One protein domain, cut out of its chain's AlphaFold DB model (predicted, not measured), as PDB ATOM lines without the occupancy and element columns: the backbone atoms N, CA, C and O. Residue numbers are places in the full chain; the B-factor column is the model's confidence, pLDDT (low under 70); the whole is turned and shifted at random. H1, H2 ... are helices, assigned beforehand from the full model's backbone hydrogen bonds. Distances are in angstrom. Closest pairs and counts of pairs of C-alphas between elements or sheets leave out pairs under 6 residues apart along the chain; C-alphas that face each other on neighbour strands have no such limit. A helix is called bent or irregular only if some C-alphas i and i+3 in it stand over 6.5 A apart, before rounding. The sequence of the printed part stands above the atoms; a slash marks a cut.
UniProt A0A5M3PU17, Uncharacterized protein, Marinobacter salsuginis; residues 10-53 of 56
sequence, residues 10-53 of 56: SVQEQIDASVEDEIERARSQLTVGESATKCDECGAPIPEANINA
ATOM      1  N   SER A  10     -20.497  19.214 -28.712       74.00
ATOM      2  CA  SER A  10     -19.091  19.243 -29.114       74.00
ATOM      3  C   SER A  10     -18.124  19.531 -27.962       74.00
ATOM      4  O   SER A  10     -17.000  19.035 -27.957       74.00
ATOM      5  N   VAL A  11     -18.536  20.329 -26.973       82.81
ATOM      6  CA  VAL A  11     -17.717  20.653 -25.797       82.81
ATOM      7  C   VAL A  11     -17.784  19.524 -24.777       82.81
ATOM      8  O   VAL A  11     -16.760  19.167 -24.204       82.81
ATOM      9  N   GLN A  12     -18.962  18.927 -24.574       84.81
ATOM     10  CA  GLN A  12     -19.102  17.792 -23.661       84.81
ATOM     11  C   GLN A  12     -18.293  16.581 -24.143       84.81
ATOM     12  O   GLN A  12     -17.576  15.986 -23.349       84.81
ATOM     13  N   GLU A  13     -18.322  16.280 -25.442       86.81
ATOM     14  CA  GLU A  13     -17.531  15.191 -26.032       86.81
ATOM     15  C   GLU A  13     -16.017  15.420 -25.874       86.81
ATOM     16  O   GLU A  13     -15.276  14.485 -25.581       86.81
ATOM     17  N   GLN A  14     -15.548  16.668 -26.001       89.00
ATOM     18  CA  GLN A  14     -14.141  17.017 -25.753       89.00
ATOM     19  C   GLN A  14     -13.740  16.855 -24.279       89.00
ATOM     20  O   GLN A  14     -12.615  16.440 -23.990       89.00
ATOM     21  N   ILE A  15     -14.643  17.187 -23.351       90.50
ATOM     22  CA  ILE A  15     -14.420  16.998 -21.913       90.50
ATOM     23  C   ILE A  15     -14.334  15.508 -21.595       90.50
ATOM     24  O   ILE A  15     -13.378  15.091 -20.947       90.50
ATOM     25  N   ASP A  16     -15.289  14.715 -22.076       90.75
ATOM     26  CA  ASP A  16     -15.347  13.283 -21.791       90.75
ATOM     27  C   ASP A  16     -14.091  12.571 -22.327       90.75
ATOM     28  O   ASP A  16     -13.464  11.817 -21.587       90.75
ATOM     29  N   ALA A  17     -13.646  12.905 -23.547       92.44
ATOM     30  CA  ALA A  17     -12.403  12.376 -24.116       92.44
ATOM     31  C   ALA A  17     -11.164  12.734 -23.275       92.44
ATOM     32  O   ALA A  17     -10.355  11.869 -22.956       92.44
ATOM     33  N   SER A  18     -11.043  13.999 -22.853       93.56
ATOM     34  CA  SER A  18      -9.904  14.444 -22.033       93.56
ATOM     35  C   SER A  18      -9.881  13.775 -20.653       93.56
ATOM     36  O   SER A  18      -8.816  13.528 -20.091       93.56
ATOM     37  N   VAL A  19     -11.058  13.509 -20.077       95.69
ATOM     38  CA  VAL A  19     -11.193  12.836 -18.780       95.69
ATOM     39  C   VAL A  19     -10.836  11.357 -18.893       95.69
ATOM     40  O   VAL A  19     -10.109  10.856 -18.037       95.69
ATOM     41  N   GLU A  20     -11.318  10.668 -19.927       94.94
ATOM     42  CA  GLU A  20     -11.002   9.257 -20.174       94.94
ATOM     43  C   GLU A  20      -9.485   9.058 -20.322       94.94
ATOM     44  O   GLU A  20      -8.907   8.240 -19.602       94.94
ATOM     45  N   ASP A  21      -8.825   9.888 -21.137       93.56
ATOM     46  CA  ASP A  21      -7.374   9.835 -21.358       93.56
ATOM     47  C   ASP A  21      -6.579   9.982 -20.043       93.56
ATOM     48  O   ASP A  21      -5.638   9.225 -19.771       93.56
ATOM     49  N   GLU A  22      -6.958  10.928 -19.175       94.38
ATOM     50  CA  GLU A  22      -6.279  11.115 -17.885       94.38
ATOM     51  C   GLU A  22      -6.602  10.002 -16.877       94.38
ATOM     52  O   GLU A  22      -5.737   9.635 -16.075       94.38
ATOM     53  N   ILE A  23      -7.800   9.408 -16.923       94.00
ATOM     54  CA  ILE A  23      -8.140   8.234 -16.106       94.00
ATOM     55  C   ILE A  23      -7.289   7.035 -16.524       94.00
ATOM     56  O   ILE A  23      -6.730   6.353 -15.659       94.00
ATOM     57  N   GLU A  24      -7.158   6.770 -17.824       92.69
ATOM     58  CA  GLU A  24      -6.308   5.691 -18.332       92.69
ATOM     59  C   GLU A  24      -4.847   5.910 -17.940       92.69
ATOM     60  O   GLU A  24      -4.185   5.003 -17.423       92.69
ATOM     61  N   ARG A  25      -4.358   7.144 -18.082       92.06
ATOM     62  CA  ARG A  25      -3.012   7.519 -17.655       92.06
ATOM     63  C   ARG A  25      -2.806   7.324 -16.153       92.06
ATOM     64  O   ARG A  25      -1.758   6.807 -15.758       92.06
ATOM     65  N   ALA A  26      -3.762   7.711 -15.312       90.44
ATOM     66  CA  ALA A  26      -3.682   7.512 -13.867       90.44
ATOM     67  C   ALA A  26      -3.683   6.019 -13.511       90.44
ATOM     68  O   ALA A  26      -2.835   5.566 -12.744       90.44
ATOM     69  N   ARG A  27      -4.566   5.231 -14.135       88.00
ATOM     70  CA  ARG A  27      -4.623   3.773 -13.957       88.00
ATOM     71  C   ARG A  27      -3.334   3.080 -14.376       88.00
ATOM     72  O   ARG A  27      -2.897   2.170 -13.683       88.00
ATOM     73  N   SER A  28      -2.695   3.529 -15.454       87.44
ATOM     74  CA  SER A  28      -1.422   2.964 -15.928       87.44
ATOM     75  C   SER A  28      -0.256   3.170 -14.951       87.44
ATOM     76  O   SER A  28       0.717   2.421 -14.983       87.44
ATOM     77  N   GLN A  29      -0.354   4.175 -14.074       87.06
ATOM     78  CA  GLN A  29       0.643   4.460 -13.040       87.06
ATOM     79  C   GLN A  29       0.414   3.653 -11.757       87.06
ATOM     80  O   GLN A  29       1.291   3.629 -10.893       87.06
ATOM     81  N   LEU A  30      -0.742   2.998 -11.612       84.44
ATOM     82  CA  LEU A  30      -0.996   2.129 -10.473       84.44
ATOM     83  C   LEU A  30      -0.194   0.837 -10.635       84.44
ATOM     84  O   LEU A  30      -0.282   0.140 -11.645       84.44
ATOM     85  N   THR A  31       0.590   0.504  -9.614       74.69
ATOM     86  CA  THR A  31       1.347  -0.745  -9.586       74.69
ATOM     87  C   THR A  31       0.383  -1.913  -9.412       74.69
ATOM     88  O   THR A  31      -0.311  -2.001  -8.399       74.69
ATOM     89  N   VAL A  32       0.349  -2.826 -10.381       69.56
ATOM     90  CA  VAL A  32      -0.408  -4.079 -10.277       69.56
ATOM     91  C   VAL A  32       0.562  -5.175  -9.839       69.56
ATOM     92  O   VAL A  32       1.457  -5.549 -10.595       69.56
ATOM     93  N   GLY A  33       0.426  -5.659  -8.605       70.31
ATOM     94  CA  GLY A  33       1.313  -6.669  -8.026       70.31
ATOM     95  C   GLY A  33       1.016  -6.931  -6.550       70.31
ATOM     96  O   GLY A  33       0.118  -6.319  -5.977       70.31
ATOM     97  N   GLU A  34       1.761  -7.855  -5.943       73.75
ATOM     98  CA  GLU A  34       1.682  -8.102  -4.500       73.75
ATOM     99  C   GLU A  34       2.144  -6.870  -3.715       73.75
ATOM    100  O   GLU A  34       3.206  -6.302  -3.976       73.75
ATOM    101  N   SER A  35       1.335  -6.465  -2.739       78.25
ATOM    102  CA  SER A  35       1.682  -5.377  -1.829       78.25
ATOM    103  C   SER A  35       2.838  -5.787  -0.913       78.25
ATOM    104  O   SER A  35       2.951  -6.942  -0.499       78.25
ATOM    105  N   ALA A  36       3.692  -4.828  -0.549       82.38
ATOM    106  CA  ALA A  36       4.798  -5.077   0.369       82.38
ATOM    107  C   ALA A  36       4.293  -5.518   1.759       82.38
ATOM    108  O   ALA A  36       3.298  -5.009   2.272       82.38
ATOM    109  N   THR A  37       5.011  -6.442   2.403       85.31
ATOM    110  CA  THR A  37       4.690  -6.917   3.765       85.31
ATOM    111  C   THR A  37       5.289  -6.035   4.863       85.31
ATOM    112  O   THR A  37       4.912  -6.139   6.033       85.31
ATOM    113  N   LYS A  38       6.223  -5.145   4.510       88.94
ATOM    114  CA  LYS A  38       6.884  -4.195   5.412       88.94
ATOM    115  C   LYS A  38       7.067  -2.846   4.725       88.94
ATOM    116  O   LYS A  38       7.215  -2.789   3.513       88.94
ATOM    117  N   CYS A  39       7.054  -1.778   5.515       87.19
ATOM    118  CA  CYS A  39       7.326  -0.421   5.051       87.19
ATOM    119  C   CYS A  39       8.823  -0.239   4.767       87.19
ATOM    120  O   CYS A  39       9.638  -0.521   5.645       87.19
ATOM    121  N   ASP A  40       9.179   0.287   3.596       86.81
ATOM    122  CA  ASP A  40      10.581   0.500   3.212       86.81
ATOM    123  C   ASP A  40      11.259   1.633   4.005       86.81
ATOM    124  O   ASP A  40      12.455   1.572   4.275       86.81
ATOM    125  N   GLU A  41      10.491   2.624   4.466       93.06
ATOM    126  CA  GLU A  41      11.021   3.787   5.195       93.06
ATOM    127  C   GLU A  41      11.327   3.481   6.670       93.06
ATOM    128  O   GLU A  41      12.287   3.996   7.241       93.06
ATOM    129  N   CYS A  42      10.489   2.666   7.324       93.69
ATOM    130  CA  CYS A  42      10.573   2.434   8.772       93.69
ATOM    131  C   CYS A  42      10.638   0.958   9.188       93.69
ATOM    132  O   CYS A  42      10.824   0.662  10.367       93.69
ATOM    133  N   GLY A  43      10.468   0.018   8.255       89.94
ATOM    134  CA  GLY A  43      10.535  -1.425   8.505       89.94
ATOM    135  C   GLY A  43       9.336  -2.027   9.247       89.94
ATOM    136  O   GLY A  43       9.342  -3.227   9.532       89.94
ATOM    137  N   ALA A  44       8.312  -1.231   9.574       92.12
ATOM    138  CA  ALA A  44       7.117  -1.714  10.262       92.12
ATOM    139  C   ALA A  44       6.301  -2.675   9.372       92.12
ATOM    140  O   ALA A  44       6.236  -2.461   8.159       92.12
ATOM    141  N   PRO A  45       5.665  -3.719   9.938       88.81
ATOM    142  CA  PRO A  45       4.810  -4.620   9.170       88.81
ATOM    143  C   PRO A  45       3.580  -3.878   8.633       88.81
ATOM    144  O   PRO A  45       2.931  -3.127   9.366       88.81
ATOM    145  N   ILE A  46       3.256  -4.100   7.359       87.50
ATOM    146  CA  ILE A  46       2.053  -3.546   6.730       87.50
ATOM    147  C   ILE A  46       0.879  -4.479   7.054       87.50
ATOM    148  O   ILE A  46       0.999  -5.690   6.878       87.50
ATOM    149  N   PRO A  47      -0.252  -3.962   7.562       81.06
ATOM    150  CA  PRO A  47      -1.384  -4.806   7.909       81.06
ATOM    151  C   PRO A  47      -2.025  -5.426   6.661       81.06
ATOM    152  O   PRO A  47      -2.238  -4.755   5.654       81.06
ATOM    153  N   GLU A  48      -2.416  -6.696   6.780       74.31
ATOM    154  CA  GLU A  48      -3.019  -7.524   5.720       74.31
ATOM    155  C   GLU A  48      -4.237  -6.886   5.032       74.31
ATOM    156  O   GLU A  48      -4.503  -7.142   3.858       74.31
ATOM    157  N   ALA A  49      -4.973  -6.027   5.745       75.19
ATOM    158  CA  ALA A  49      -6.106  -5.287   5.193       75.19
ATOM    159  C   ALA A  49      -5.695  -4.334   4.058       75.19
ATOM    160  O   ALA A  49      -6.471  -4.134   3.133       75.19
ATOM    161  N   ASN A  50      -4.477  -3.786   4.106       68.44
ATOM    162  CA  ASN A  50      -3.942  -2.920   3.057       68.44
ATOM    163  C   ASN A  50      -3.271  -3.719   1.934       68.44
ATOM    164  O   ASN A  50      -3.200  -3.239   0.811       68.44
ATOM    165  N   ILE A  51      -2.795  -4.933   2.229       67.12
ATOM    166  CA  ILE A  51      -2.125  -5.803   1.254       67.12
ATOM    167  C   ILE A  51      -3.131  -6.394   0.263       67.12
ATOM    168  O   ILE A  51      -2.852  -6.449  -0.932       67.12
ATOM    169  N   ASN A  52      -4.302  -6.800   0.765       64.56
ATOM    170  CA  ASN A  52      -5.346  -7.482  -0.003       64.56
ATOM    171  C   ASN A  52      -6.448  -6.544  -0.530       64.56
ATOM    172  O   ASN A  52      -7.399  -7.014  -1.159       64.56
ATOM    173  N   ALA A  53      -6.376  -5.242  -0.242       61.84
ATOM    174  CA  ALA A  53      -7.375  -4.294  -0.720       61.84
ATOM    175  C   ALA A  53      -7.196  -4.064  -2.231       61.84
ATOM    176  O   ALA A  53      -6.112  -3.653  -2.652       61.84
TER     177      ALA A  53
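AT A GLANCE: This is residues 10 to 53 of the 56 residues of an uncharacterized protein of Marinobacter salsuginis (UniProt A0A5M3PU17). One long helix, H1, sticks out as a free arm, and from it a long link, residues 29 to 47, runs on into a small head, where the backbone loops out and folds back to a very short helix, H2. Residues 39 to 44 stick out as the loop of that head, and nothing packs on H1. The printed part has 44 residues with two named helices, H1 then H2, and no named strand; the class is all helix. The whole is extended, with a radius of gyration of the C-alphas of 17.2 A and spans of 52 by 19 by 13 A.

IN THESE COORDINATES: H1 is residues 10 to 28, 27.4 A from first to last C-alpha, running from C-alpha 10 at (-19.091, 19.243, -29.114) to C-alpha 28 at (-1.422, 2.964, -15.928). Residues 29 to 47 hold no named element. H2 is residues 48 to 51, four residues and 4.9 A long, and ends with C-alpha 51 at (-2.125, -5.803, 1.254).

HOW THE PARTS SIT: H1 stands free, as part of residues 10 to 32: no C-alpha there has another, 8 or more residues away along the chain, within 10 A. Residues 39 to 44 stand free by the same measure. H1 and H2 are apart, with no C-alpha of the one within 8 A of the other. In H1 every O i to N i+4 pair is within hydrogen-bond range; H2 is too short for such a pair, and its one O i to N i+3 pair is within range. Neither helix is bent.

THE WHOLE: The two C-alphas farthest apart are those of Ser 10 and Gly 43, at 52.2 A. The C-alphas of Ser 10 and Ala 53, the first and last printed, are 38.7 A apart. The link from H1 to H2, 19 residues, is long. The printed part has no cut. The mean pLDDT of the printed part is 84.4; residue 32 and residues 50 to 53, of which 50 and 51 belong to H2, are under 70.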